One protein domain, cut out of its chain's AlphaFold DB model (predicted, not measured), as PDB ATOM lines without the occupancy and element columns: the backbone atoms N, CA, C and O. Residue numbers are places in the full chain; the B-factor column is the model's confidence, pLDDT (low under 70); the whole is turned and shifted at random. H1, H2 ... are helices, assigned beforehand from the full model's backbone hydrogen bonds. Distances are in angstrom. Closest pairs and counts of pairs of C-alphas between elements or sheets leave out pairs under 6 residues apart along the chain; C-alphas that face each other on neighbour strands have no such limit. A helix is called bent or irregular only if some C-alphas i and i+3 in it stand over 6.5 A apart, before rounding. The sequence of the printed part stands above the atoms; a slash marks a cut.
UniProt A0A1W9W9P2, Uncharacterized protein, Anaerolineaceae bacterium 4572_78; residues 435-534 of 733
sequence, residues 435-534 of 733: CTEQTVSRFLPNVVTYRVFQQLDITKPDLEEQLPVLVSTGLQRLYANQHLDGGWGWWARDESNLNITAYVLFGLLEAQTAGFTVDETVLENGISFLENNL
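What this domain is: This is residues 435 to 534 of the 733 residues of an uncharacterized protein of Anaerolineaceae bacterium 4572_78 (UniProt A0A1W9W9P2). What shape do these C-alphas draw? H1, H2 and H3 form an elongated up-and-down bundle, each helix running against the one before it, and H4 packs on H3. Residues 481 to 497 loop from the end of H2 to the start of H3. What is it built of? The printed part has 100 residues with four named helices in the order H1, H2, H3, H4 and no named strand, in class all helix. How compact is it? It is compact, with a radius of gyration of the C-alphas of 13.8 A and spans of 41 by 22 by 19 A.

How they stand to each other: How do the longest helices stand? H1, residues 436 to 455, and H2, residues 461 to 480, form a hairpin and touch at Thr 439 and Gly 474, their closest C-alphas, 5.7 A apart. Their tilt of 36 degrees, opposite ways, is only just steep. What is the hub? H3, residues 498 to 513, touches H1 the same way at a shallow tilt of 30 degrees, closest at the C-alphas of Leu 444 and Gly 507, 5.6 A. Its residues 504 to 511 only just touch residues 471 to 478 of H2, with 3 pairs of C-alphas within 8 A, the closest being Leu 475 and Leu 508, 7.7 A. H4, residues 520 to 533, is apart from H1 and touches H3, closest at the C-alphas of Leu 498 and Leu 530, 6.5 A. Are the backbones within hydrogen-bond range? Every O i to N i+4 pair is in H3 and H4, but 13 of 16 in H1 and 14 of 16 in H2.

Where its parts are: How long are the helices? H1 is 28.8 A, H2 29.8 A, H3 22.0 A and H4 20.0 A. Where are the anchors? H1 begins at C-alpha 436 (21.435, 36.349, 28.312), and H4 ends at C-alpha 533 (9.350, 24.458, 19.257). Are any irregular? H1 is, with C-alphas 442 and 445 7.3 A apart, and H2 only just, with C-alphas 465 and 468 6.9 A apart.

The domain as a whole: How far does it reach? The two C-alphas farthest apart, Asp 457 and Glu 495, are 42.8 A apart. Which links are long? The link from H2 to H3 is long, and the printed part has no cut. Where is confidence low? Residue 459 alone is under 70.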
ATOM      1  N   CYS A 435      26.068  37.907  29.055       83.56
ATOM      2  CA  CYS A 435      25.235  37.063  28.192       83.56
ATOM      3  C   CYS A 435      23.788  36.970  28.723       83.56
ATOM      4  O   CYS A 435      23.495  37.370  29.855       83.56
ATOM      5  N   THR A 436      22.858  36.437  27.927       91.00
ATOM      6  CA  THR A 436      21.435  36.349  28.312       91.00
ATOM      7  C   THR A 436      21.228  35.523  29.591       91.00
ATOM      8  O   THR A 436      20.465  35.921  30.466       91.00
ATOM      9  N   GLU A 437      21.959  34.412  29.743       90.12
ATOM     10  CA  GLU A 437      21.956  33.576  30.960       90.12
ATOM     11  C   GLU A 437      22.379  34.382  32.189       90.12
ATOM     12  O   GLU A 437      21.669  34.421  33.191       90.12
ATOM     13  N   GLN A 438      23.518  35.067  32.078       84.81
ATOM     14  CA  GLN A 438      24.096  35.859  33.156       84.81
ATOM     15  C   GLN A 438      23.151  36.999  33.538       84.81
ATOM     16  O   GLN A 438      22.917  37.212  34.719       84.81
ATOM     17  N   THR A 439      22.526  37.655  32.557       88.44
ATOM     18  CA  THR A 439      21.531  38.719  32.776       88.44
ATOM     19  C   THR A 439      20.384  38.252  33.678       88.44
ATOM     20  O   THR A 439      20.059  38.947  34.637       88.44
ATOM     21  N   VAL A 440      19.825  37.059  33.440       90.94
ATOM     22  CA  VAL A 440      18.809  36.451  34.324       90.94
ATOM     23  C   VAL A 440      19.404  36.106  35.691       90.94
ATOM     24  O   VAL A 440      18.846  36.474  36.725       90.94
ATOM     25  N   SER A 441      20.556  35.431  35.704       85.38
ATOM     26  CA  SER A 441      21.235  34.986  36.925       85.38
ATOM     27  C   SER A 441      21.643  36.127  37.868       85.38
ATOM     28  O   SER A 441      21.758  35.883  39.066       85.38
ATOM     29  N   ARG A 442      21.832  37.364  37.377       82.38
ATOM     30  CA  ARG A 442      22.136  38.539  38.217       82.38
ATOM     31  C   ARG A 442      20.957  38.958  39.102       82.38
ATOM     32  O   ARG A 442      21.189  39.303  40.253       82.38
ATOM     33  N   PHE A 443      19.715  38.918  38.604       86.69
ATOM     34  CA  PHE A 443      18.542  39.375  39.372       86.69
ATOM     35  C   PHE A 443      17.700  38.245  39.977       86.69
ATOM     36  O   PHE A 443      17.156  38.421  41.066       86.69
ATOM     37  N   LEU A 444      17.582  37.088  39.312       88.38
ATOM     38  CA  LEU A 444      16.657  36.013  39.704       88.38
ATOM     39  C   LEU A 444      16.815  35.570  41.178       88.38
ATOM     40  O   LEU A 444      15.799  35.474  41.869       88.38
ATOM     41  N   PRO A 445      18.026  35.325  41.716       81.06
ATOM     42  CA  PRO A 445      18.161  34.832  43.092       81.06
ATOM     43  C   PRO A 445      17.873  35.910  44.138       81.06
ATOM     44  O   PRO A 445      17.321  35.600  45.195       81.06
ATOM     45  N   ASN A 446      18.148  37.178  43.818       82.19
ATOM     46  CA  ASN A 446      17.764  38.315  44.650       82.19
ATOM     47  C   ASN A 446      16.236  38.500  44.655       82.19
ATOM     48  O   ASN A 446      15.657  38.665  45.723       82.19
ATOM     49  N   VAL A 447      15.572  38.362  43.501       87.56
ATOM     50  CA  VAL A 447      14.101  38.369  43.354       87.56
ATOM     51  C   VAL A 447      13.426  37.257  44.165       87.56
ATOM     52  O   VAL A 447      12.478  37.521  44.906       87.56
ATOM     53  N   VAL A 448      13.919  36.019  44.071       83.38
ATOM     54  CA  VAL A 448      13.359  34.881  44.825       83.38
ATOM     55  C   VAL A 448      13.562  35.066  46.331       83.38
ATOM     56  O   VAL A 448      12.630  34.840  47.105       83.38
ATOM     57  N   THR A 449      14.743  35.536  46.742       78.62
ATOM     58  CA  THR A 449      15.044  35.838  48.150       78.62
ATOM     59  C   THR A 449      14.151  36.956  48.681       78.62
ATOM     60  O   THR A 449      13.553  36.794  49.738       78.62
ATOM     61  N   TYR A 450      13.999  38.050  47.934       82.19
ATOM     62  CA  TYR A 450      13.138  39.184  48.275       82.19
ATOM     63  C   TYR A 450      11.685  38.752  48.513       82.19
ATOM     64  O   TYR A 450      11.112  39.076  49.552       82.19
ATOM     65  N   ARG A 451      11.111  37.928  47.621       83.00
ATOM     66  CA  ARG A 451       9.764  37.367  47.823       83.00
ATOM     67  C   ARG A 451       9.674  36.529  49.102       83.00
ATOM     68  O   ARG A 451       8.693  36.637  49.831       83.00
ATOM     69  N   VAL A 452      10.661  35.679  49.380       77.25
ATOM     70  CA  VAL A 452      10.637  34.825  50.581       77.25
ATOM     71  C   VAL A 452      10.870  35.632  51.862       77.25
ATOM     72  O   VAL A 452      10.262  35.338  52.885       77.25
ATOM     73  N   PHE A 453      11.650  36.709  51.806       77.31
ATOM     74  CA  PHE A 453      11.772  37.671  52.901       77.31
ATOM     75  C   PHE A 453      10.447  38.403  53.171       77.31
ATOM     76  O   PHE A 453      10.037  38.465  54.327       77.31
ATOM     77  N   GLN A 454       9.704  38.824  52.139       77.00
ATOM     78  CA  GLN A 454       8.333  39.338  52.306       77.00
ATOM     79  C   GLN A 454       7.377  38.297  52.918       77.00
ATOM     80  O   GLN A 454       6.574  38.633  53.783       77.00
ATOM     81  N   GLN A 455       7.461  37.027  52.503       76.94
ATOM     82  CA  GLN A 455       6.616  35.943  53.034       76.94
ATOM     83  C   GLN A 455       6.922  35.579  54.498       76.94
ATOM     84  O   GLN A 455       6.049  35.049  55.183       76.94
ATOM     85  N   LEU A 456       8.142  35.851  54.971       72.19
ATOM     86  CA  LEU A 456       8.606  35.555  56.331       72.19
ATOM     87  C   LEU A 456       8.663  36.796  57.248       72.19
ATOM     88  O   LEU A 456       9.158  36.684  58.367       72.19
ATOM     89  N   ASP A 457       8.169  37.954  56.791       73.69
ATOM     90  CA  ASP A 457       8.216  39.254  57.493       73.69
ATOM     91  C   ASP A 457       9.653  39.689  57.883       73.69
ATOM     92  O   ASP A 457       9.931  40.170  58.983       73.69
ATOM     93  N   ILE A 458      10.605  39.478  56.964       70.12
ATOM     94  CA  ILE A 458      12.032  39.802  57.122       70.12
ATOM     95  C   ILE A 458      12.370  41.048  56.293       70.12
ATOM     96  O   ILE A 458      12.462  40.983  55.072       70.12
ATOM     97  N   THR A 459      12.626  42.178  56.951       67.88
ATOM     98  CA  THR A 459      13.070  43.419  56.285       67.88
ATOM     99  C   THR A 459      14.574  43.393  55.980       67.88
ATOM    100  O   THR A 459      15.389  43.027  56.833       67.88
ATOM    101  N   LYS A 460      14.963  43.833  54.783       71.25
ATOM    102  CA  LYS A 460      16.347  43.971  54.299       71.25
ATOM    103  C   LYS A 460      16.470  45.250  53.441       71.25
ATOM    104  O   LYS A 460      16.498  45.154  52.213       71.25
ATOM    105  N   PRO A 461      16.592  46.443  54.066       72.81
ATOM    106  CA  PRO A 461      16.521  47.735  53.372       72.81
ATOM    107  C   PRO A 461      17.478  47.872  52.181       72.81
ATOM    108  O   PRO A 461      17.048  48.268  51.104       72.81
ATOM    109  N   ASP A 462      18.738  47.451  52.334       72.38
ATOM    110  CA  ASP A 462      19.755  47.505  51.271       72.38
ATOM    111  C   ASP A 462      19.311  46.767  49.988       72.38
ATOM    112  O   ASP A 462      19.594  47.203  48.874       72.38
ATOM    113  N   LEU A 463      18.589  45.648  50.144       74.06
ATOM    114  CA  LEU A 463      18.045  44.861  49.034       74.06
ATOM    115  C   LEU A 463      16.754  45.487  48.488       74.06
ATOM    116  O   LEU A 463      16.550  45.499  47.279       74.06
ATOM    117  N   GLU A 464      15.892  46.008  49.363       78.31
ATOM    118  CA  GLU A 464      14.647  46.693  48.986       78.31
ATOM    119  C   GLU A 464      14.907  47.954  48.140       78.31
ATOM    120  O   GLU A 464      14.154  48.220  47.205       78.31
ATOM    121  N   GLU A 465      15.988  48.686  48.421       81.44
ATOM    122  CA  GLU A 465      16.409  49.883  47.682       81.44
ATOM    123  C   GLU A 465      17.070  49.549  46.331       81.44
ATOM    124  O   GLU A 465      16.752  50.163  45.312       81.44
ATOM    125  N   GLN A 466      17.972  48.562  46.292       79.31
ATOM    126  CA  GLN A 466      18.784  48.273  45.099       79.31
ATOM    127  C   GLN A 466      18.090  47.355  44.082       79.31
ATOM    128  O   GLN A 466      18.321  47.471  42.872       79.31
ATOM    129  N   LEU A 467      17.239  46.429  44.538       82.88
ATOM    130  CA  LEU A 467      16.649  45.406  43.671       82.88
ATOM    131  C   LEU A 467      15.779  45.961  42.525       82.88
ATOM    132  O   LEU A 467      15.894  45.415  41.426       82.88
ATOM    133  N   PRO A 468      14.970  47.030  42.688       86.50
ATOM    134  CA  PRO A 468      14.212  47.610  41.579       86.50
ATOM    135  C   PRO A 468      15.090  48.027  40.393       86.50
ATOM    136  O   PRO A 468      14.732  47.741  39.254       86.50
ATOM    137  N   VAL A 469      16.261  48.623  40.653       84.88
ATOM    138  CA  VAL A 469      17.209  49.069  39.614       84.88
ATOM    139  C   VAL A 469      17.907  47.878  38.953       84.88
ATOM    140  O   VAL A 469      18.063  47.839  37.730       84.88
ATOM    141  N   LEU A 470      18.291  46.870  39.744       83.81
ATOM    142  CA  LEU A 470      18.892  45.632  39.240       83.81
ATOM    143  C   LEU A 470      17.919  44.868  38.325       83.81
ATOM    144  O   LEU A 470      18.302  44.429  37.238       83.81
ATOM    145  N   VAL A 471      16.651  44.751  38.738       88.38
ATOM    146  CA  VAL A 471      15.590  44.104  37.956       88.38
ATOM    147  C   VAL A 471      15.255  44.920  36.712       88.38
ATOM    148  O   VAL A 471      15.264  44.346  35.628       88.38
ATOM    149  N   SER A 472      15.022  46.235  36.804       87.31
ATOM    150  CA  SER A 472      14.665  47.047  35.629       87.31
ATOM    151  C   SER A 472      15.750  47.008  34.550       87.31
ATOM    152  O   SER A 472      15.441  46.832  33.372       87.31
ATOM    153  N   THR A 473      17.022  47.086  34.953       86.88
ATOM    154  CA  THR A 473      18.180  46.989  34.048       86.88
ATOM    155  C   THR A 473      18.271  45.601  33.404       86.88
ATOM    156  O   THR A 473      18.502  45.484  32.198       86.88
ATOM    157  N   GLY A 474      18.045  44.537  34.183       88.81
ATOM    158  CA  GLY A 474      17.997  43.163  33.678       88.81
ATOM    159  C   GLY A 474      16.858  42.938  32.680       88.81
ATOM    160  O   GLY A 474      17.089  42.394  31.600       88.81
ATOM    161  N   LEU A 475      15.648  43.401  33.001       91.81
ATOM    162  CA  LEU A 475      14.459  43.291  32.153       91.81
ATOM    163  C   LEU A 475      14.631  44.045  30.830       91.81
ATOM    164  O   LEU A 475      14.493  43.434  29.773       91.81
ATOM    165  N   GLN A 476      15.025  45.323  30.862       89.50
ATOM    166  CA  GLN A 476      15.266  46.116  29.647       89.50
ATOM    167  C   GLN A 476      16.300  45.459  28.723       89.50
ATOM    168  O   GLN A 476      16.107  45.408  27.507       89.50
ATOM    169  N   ARG A 477      17.374  44.895  29.292       89.25
ATOM    170  CA  ARG A 477      18.388  44.156  28.530       89.25
ATOM    171  C   ARG A 477      17.839  42.871  27.914       89.25
ATOM    172  O   ARG A 477      18.195  42.543  26.788       89.25
ATOM    173  N   LEU A 478      16.976  42.142  28.622       92.94
ATOM    174  CA  LEU A 478      16.304  40.966  28.070       92.94
ATOM    175  C   LEU A 478      15.356  41.354  26.931       92.94
ATOM    176  O   LEU A 478      15.361  40.680  25.906       92.94
ATOM    177  N   TYR A 479      14.615  42.455  27.054       93.81
ATOM    178  CA  TYR A 479      13.698  42.931  26.010       93.81
ATOM    179  C   TYR A 479      14.462  43.327  24.740       93.81
ATOM    180  O   TYR A 479      14.123  42.874  23.650       93.81
ATOM    181  N   ALA A 480      15.571  44.059  24.883       88.31
ATOM    182  CA  ALA A 480      16.460  44.414  23.772       88.31
ATOM    183  C   ALA A 480      17.165  43.206  23.111       88.31
ATOM    184  O   ALA A 480      17.709  43.338  22.014       88.31
ATOM    185  N   ASN A 481      17.158  42.042  23.771       91.81
ATOM    186  CA  ASN A 481      17.760  40.797  23.296       91.81
ATOM    187  C   ASN A 481      16.725  39.762  22.804       91.81
ATOM    188  O   ASN A 481      17.134  38.660  22.432       91.81
ATOM    189  N   GLN A 482      15.417  40.056  22.830       94.94
ATOM    190  CA  GLN A 482      14.405  39.147  22.278       94.94
ATOM    191  C   GLN A 482      14.434  39.212  20.747       94.94
ATOM    192  O   GLN A 482      14.496  40.288  20.152       94.94
ATOM    193  N   HIS A 483      14.407  38.055  20.095       92.12
ATOM    194  CA  HIS A 483      14.403  37.965  18.639       92.12
ATOM    195  C   HIS A 483      12.975  38.023  18.070       92.12
ATOM    196  O   HIS A 483      11.994  37.807  18.778       92.12
ATOM    197  N   LEU A 484      12.854  38.261  16.758       90.38
ATOM    198  CA  LEU A 484      11.561  38.356  16.056       90.38
ATOM    199  C   LEU A 484      10.727  37.056  16.072       90.38
ATOM    200  O   LEU A 484       9.552  37.090  15.724       90.38
ATOM    201  N   ASP A 485      11.314  35.919  16.462       88.69
ATOM    202  CA  ASP A 485      10.595  34.656  16.681       88.69
ATOM    203  C   ASP A 485      10.065  34.487  18.120       88.69
ATOM    204  O   ASP A 485       9.474  33.456  18.438       88.69
ATOM    205  N   GLY A 486      10.274  35.487  18.985       92.75
ATOM    206  CA  GLY A 486       9.924  35.487  20.406       92.75
ATOM    207  C   GLY A 486      10.959  34.823  21.320       92.75
ATOM    208  O   GLY A 486      10.836  34.908  22.542       92.75
ATOM    209  N   GLY A 487      11.986  34.175  20.766       93.94
ATOM    210  CA  GLY A 487      13.021  33.486  21.531       93.94
ATOM    211  C   GLY A 487      14.225  34.357  21.904       93.94
ATOM    212  O   GLY A 487      14.348  35.515  21.509       93.94
ATOM    213  N   TRP A 488      15.147  33.756  22.661       96.94
ATOM    214  CA  TRP A 488      16.428  34.354  23.052       96.94
ATOM    215  C   TRP A 488      17.615  33.437  22.751       96.94
ATOM    216  O   TRP A 488      17.600  32.247  23.086       96.94
ATOM    217  N   GLY A 489      18.675  34.007  22.175       94.38
ATOM    218  CA  GLY A 489      19.992  33.375  22.035       94.38
ATOM    219  C   GLY A 489      20.861  33.491  23.297       94.38
ATOM    220  O   GLY A 489      20.462  34.106  24.291       94.38
ATOM    221  N   TRP A 490      22.076  32.924  23.270       89.75
ATOM    222  CA  TRP A 490      23.060  33.143  24.347       89.75
ATOM    223  C   TRP A 490      23.555  34.597  24.348       89.75
ATOM    224  O   TRP A 490      23.744  35.183  25.415       89.75
ATOM    225  N   TRP A 491      23.686  35.181  23.157       87.75
ATOM    226  CA  TRP A 491      23.907  36.599  22.893       87.75
ATOM    227  C   TRP A 491      22.842  37.148  21.930       87.75
ATOM    228  O   TRP A 491      22.235  36.401  21.166       87.75
ATOM    229  N   ALA A 492      22.682  38.476  21.905       82.38
ATOM    230  CA  ALA A 492      21.687  39.230  21.121       82.38
ATOM    231  C   ALA A 492      21.860  39.201  19.579       82.38
ATOM    232  O   ALA A 492      21.392  40.094  18.873       82.38
ATOM    233  N   ARG A 493      22.642  38.249  19.056       82.25
ATOM    234  CA  ARG A 493      22.910  38.024  17.623       82.25
ATOM    235  C   ARG A 493      23.025  36.535  17.260       82.25
ATOM    236  O   ARG A 493      23.383  36.224  16.126       82.25
ATOM    237  N   ASP A 494      22.762  35.637  18.208       87.25
ATOM    238  CA  ASP A 494      22.756  34.189  17.974       87.25
ATOM    239  C   ASP A 494      21.378  33.721  17.468       87.25
ATOM    240  O   ASP A 494      20.422  34.487  17.416       87.25
ATOM    241  N   GLU A 495      21.236  32.431  17.161       91.62
ATOM    242  CA  GLU A 495      19.918  31.809  16.986       91.62
ATOM    243  C   GLU A 495      19.194  31.620  18.336       91.62
ATOM    244  O   GLU A 495      19.817  31.339  19.368       91.62
ATOM    245  N   SER A 496      17.859  31.716  18.326       94.56
ATOM    246  CA  SER A 496      17.010  31.505  19.505       94.56
ATOM    247  C   SER A 496      17.155  30.094  20.086       94.56
ATOM    248  O   SER A 496      16.967  29.079  19.412       94.56
ATOM    249  N   ASN A 497      17.468  30.004  21.380       95.12
ATOM    250  CA  ASN A 497      17.768  28.751  22.063       95.12
ATOM    251  C   ASN A 497      16.680  28.386  23.081       95.12
ATOM    252  O   ASN A 497      16.395  29.142  24.006       95.12
ATOM    253  N   LEU A 498      16.124  27.176  22.969       94.25
ATOM    254  CA  LEU A 498      15.035  26.701  23.836       94.25
ATOM    255  C   LEU A 498      15.405  26.642  25.327       94.25
ATOM    256  O   LEU A 498      14.551  26.891  26.172       94.25
ATOM    257  N   ASN A 499      16.657  26.315  25.667       93.75
ATOM    258  CA  ASN A 499      17.086  26.261  27.069       93.75
ATOM    259  C   ASN A 499      17.221  27.669  27.662       93.75
ATOM    260  O   ASN A 499      16.836  27.883  28.808       93.75
ATOM    261  N   ILE A 500      17.755  28.615  26.881       95.62
ATOM    262  CA  ILE A 500      17.928  30.008  27.313       95.62
ATOM    263  C   ILE A 500      16.579  30.715  27.372       95.62
ATOM    264  O   ILE A 500      16.282  31.331  28.384       95.62
ATOM    265  N   THR A 501      15.717  30.531  26.372       97.00
ATOM    266  CA  THR A 501      14.351  31.078  26.375       97.00
ATOM    267  C   THR A 501      13.548  30.582  27.579       97.00
ATOM    268  O   THR A 501      12.920  31.384  28.261       97.00
ATOM    269  N   ALA A 502      13.632  29.289  27.924       96.94
ATOM    270  CA  ALA A 502      13.011  28.772  29.145       96.94
ATOM    271  C   ALA A 502      13.604  29.388  30.427       96.94
ATOM    272  O   ALA A 502      12.858  29.667  31.362       96.94
ATOM    273  N   TYR A 503      14.915  29.647  30.475       96.19
ATOM    274  CA  TYR A 503      15.540  30.300  31.630       96.19
ATOM    275  C   TYR A 503      15.170  31.789  31.745       96.19
ATOM    276  O   TYR A 503      14.896  32.264  32.845       96.19
ATOM    277  N   VAL A 504      15.074  32.506  30.620       97.12
ATOM    278  CA  VAL A 504      14.575  33.889  30.562       97.12
ATOM    279  C   VAL A 504      13.135  33.956  31.046       97.12
ATOM    280  O   VAL A 504      12.866  34.685  31.994       97.12
ATOM    281  N   LEU A 505      12.234  33.146  30.485       97.69
ATOM    282  CA  LEU A 505      10.841  33.069  30.930       97.69
ATOM    283  C   LEU A 505      10.729  32.741  32.420       97.69
ATOM    284  O   LEU A 505       9.947  33.374  33.119       97.69
ATOM    285  N   PHE A 506      11.537  31.812  32.939       96.56
ATOM    286  CA  PHE A 506      11.577  31.529  34.373       96.56
ATOM    287  C   PHE A 506      11.962  32.773  35.195       96.56
ATOM    288  O   PHE A 506      11.286  33.083  36.174       96.56
ATOM    289  N   GLY A 507      12.978  33.527  34.765       95.38
ATOM    290  CA  GLY A 507      13.358  34.809  35.365       95.38
ATOM    291  C   GLY A 507      12.249  35.866  35.315       95.38
ATOM    292  O   GLY A 507      11.945  36.475  36.339       95.38
ATOM    293  N   LEU A 508      11.613  36.046  34.152       96.94
ATOM    294  CA  LEU A 508      10.496  36.980  33.958       96.94
ATOM    295  C   LEU A 508       9.309  36.629  34.869       96.94
ATOM    296  O   LEU A 508       8.780  37.500  35.556       96.94
ATOM    297  N   LEU A 509       8.928  35.351  34.935       96.19
ATOM    298  CA  LEU A 509       7.815  34.883  35.762       96.19
ATOM    299  C   LEU A 509       8.118  35.006  37.261       96.19
ATOM    300  O   LEU A 509       7.227  35.357  38.029       96.19
ATOM    301  N   GLU A 510       9.343  34.725  37.718       93.75
ATOM    302  CA  GLU A 510       9.725  34.940  39.124       93.75
ATOM    303  C   GLU A 510       9.734  36.440  39.485       93.75
ATOM    304  O   GLU A 510       9.241  36.792  40.557       93.75
ATOM    305  N   ALA A 511      10.178  37.328  38.583       93.75
ATOM    306  CA  ALA A 511      10.107  38.785  38.769       93.75
ATOM    307  C   ALA A 511       8.658  39.297  38.841       93.75
ATOM    308  O   ALA A 511       8.308  40.018  39.776       93.75
ATOM    309  N   GLN A 512       7.792  38.848  37.929       94.50
ATOM    310  CA  GLN A 512       6.355  39.137  37.958       94.50
ATOM    311  C   GLN A 512       5.699  38.604  39.249       94.50
ATOM    312  O   GLN A 512       4.919  39.308  39.885       94.50
ATOM    313  N   THR A 513       6.077  37.398  39.704       91.38
ATOM    314  CA  THR A 513       5.595  36.812  40.976       91.38
ATOM    315  C   THR A 513       6.021  37.641  42.201       91.38
ATOM    316  O   THR A 513       5.340  37.612  43.223       91.38
ATOM    317  N   ALA A 514       7.140  38.366  42.125       89.44
ATOM    318  CA  ALA A 514       7.631  39.255  43.182       89.44
ATOM    319  C   ALA A 514       7.099  40.704  43.078       89.44
ATOM    320  O   ALA A 514       7.526  41.565  43.841       89.44
ATOM    321  N   GLY A 515       6.169  40.978  42.153       91.00
ATOM    322  CA  GLY A 515       5.518  42.283  42.000       91.00
ATOM    323  C   GLY A 515       6.245  43.284  41.095       91.00
ATOM    324  O   GLY A 515       5.802  44.428  40.990       91.00
ATOM    325  N   PHE A 516       7.325  42.887  40.415       92.75
ATOM    326  CA  PHE A 516       7.976  43.745  39.421       92.75
ATOM    327  C   PHE A 516       7.164  43.786  38.123       92.75
ATOM    328  O   PHE A 516       6.638  42.771  37.667       92.75
ATOM    329  N   THR A 517       7.074  44.967  37.505       93.44
ATOM    330  CA  THR A 517       6.397  45.134  36.211       93.44
ATOM    331  C   THR A 517       7.189  44.424  35.116       93.44
ATOM    332  O   THR A 517       8.368  44.710  34.920       93.44
ATOM    333  N   VAL A 518       6.533  43.510  34.402       95.94
ATOM    334  CA  VAL A 518       7.094  42.752  33.280       95.94
ATOM    335  C   VAL A 518       6.191  42.953  32.069       95.94
ATOM    336  O   VAL A 518       4.972  42.882  32.205       95.94
ATOM    337  N   ASP A 519       6.781  43.205  30.903       95.12
ATOM    338  CA  ASP A 519       6.049  43.344  29.643       95.12
ATOM    339  C   ASP A 519       5.340  42.028  29.258       95.12
ATOM    340  O   ASP A 519       5.974  40.979  29.092       95.12
ATOM    341  N   GLU A 520       4.013  42.089  29.135       95.06
ATOM    342  CA  GLU A 520       3.166  40.931  28.832       95.06
ATOM    343  C   GLU A 520       3.362  40.436  27.391       95.06
ATOM    344  O   GLU A 520       3.373  39.229  27.159       95.06
ATOM    345  N   THR A 521       3.621  41.332  26.429       94.88
ATOM    346  CA  THR A 521       3.840  40.965  25.017       94.88
ATOM    347  C   THR A 521       5.163  40.214  24.847       94.88
ATOM    348  O   THR A 521       5.226  39.203  24.145       94.88
ATOM    349  N   VAL A 522       6.222  40.648  25.537       95.94
ATOM    350  CA  VAL A 522       7.503  39.921  25.608       95.94
ATOM    351  C   VAL A 522       7.302  38.512  26.171       95.94
ATOM    352  O   VAL A 522       7.858  37.545  25.637       95.94
ATOM    353  N   LEU A 523       6.509  38.390  27.240       96.88
ATOM    354  CA  LEU A 523       6.232  37.124  27.914       96.88
ATOM    355  C   LEU A 523       5.432  36.166  27.010       96.88
ATOM    356  O   LEU A 523       5.849  35.021  26.821       96.88
ATOM    357  N   GLU A 524       4.344  36.638  26.395       97.31
ATOM    358  CA  GLU A 524       3.509  35.878  25.451       97.31
ATOM    359  C   GLU A 524       4.290  35.404  24.217       97.31
ATOM    360  O   GLU A 524       4.168  34.242  23.814       97.31
ATOM    361  N   ASN A 525       5.149  36.260  23.653       96.25
ATOM    362  CA  ASN A 525       6.032  35.904  22.539       96.25
ATOM    363  C   ASN A 525       7.001  34.773  22.924       96.25
ATOM    364  O   ASN A 525       7.170  33.811  22.171       96.25
ATOM    365  N   GLY A 526       7.596  34.838  24.118       97.31
ATOM    366  CA  GLY A 526       8.497  33.796  24.616       97.31
ATOM    367  C   GLY A 526       7.792  32.466  24.898       97.31
ATOM    368  O   GLY A 526       8.312  31.402  24.541       97.31
ATOM    369  N   ILE A 527       6.598  32.507  25.497       97.81
ATOM    370  CA  ILE A 527       5.743  31.325  25.709       97.81
ATOM    371  C   ILE A 527       5.422  30.681  24.355       97.81
ATOM    372  O   ILE A 527       5.696  29.494  24.156       97.81
ATOM    373  N   SER A 528       4.954  31.484  23.396       96.94
ATOM    374  CA  SER A 528       4.637  31.056  22.029       96.94
ATOM    375  C   SER A 528       5.840  30.420  21.325       96.94
ATOM    376  O   SER A 528       5.694  29.386  20.666       96.94
ATOM    377  N   PHE A 529       7.046  30.977  21.490       96.94
ATOM    378  CA  PHE A 529       8.275  30.380  20.961       96.94
ATOM    379  C   PHE A 529       8.524  28.977  21.536       96.94
ATOM    380  O   PHE A 529       8.815  28.049  20.774       96.94
ATOM    381  N   LEU A 530       8.387  28.785  22.856       95.62
ATOM    382  CA  LEU A 530       8.555  27.461  23.466       95.62
ATOM    383  C   LEU A 530       7.495  26.467  22.985       95.62
ATOM    384  O   LEU A 530       7.860  25.380  22.534       95.62
ATOM    385  N   GLU A 531       6.206  26.806  23.066       94.69
ATOM    386  CA  GLU A 531       5.104  25.881  22.759       94.69
ATOM    387  C   GLU A 531       5.197  25.281  21.351       94.69
ATOM    388  O   GLU A 531       4.987  24.069  21.173       94.69
ATOM    389  N   ASN A 532       5.555  26.125  20.375       92.00
ATOM    390  CA  ASN A 532       5.718  25.766  18.968       92.00
ATOM    391  C   ASN A 532       6.978  24.923  18.701       92.00
ATOM    392  O   ASN A 532       6.956  24.050  17.829       92.00
ATOM    393  N   ASN A 533       8.060  25.133  19.460       92.50
ATOM    394  CA  ASN A 533       9.350  24.458  19.257       92.50
ATOM    395  C   ASN A 533       9.621  23.275  20.213       92.50
ATOM    396  O   ASN A 533      10.613  22.554  20.051       92.50
ATOM    397  N   LEU A 534       8.743  23.020  21.191       90.31
ATOM    398  CA  LEU A 534       8.760  21.809  22.018       90.31
ATOM    399  C   LEU A 534       8.786  20.538  21.146       90.31
ATOM    400  O   LEU A 534       7.973  20.356  20.236       90.31
TER     401      LEU A 534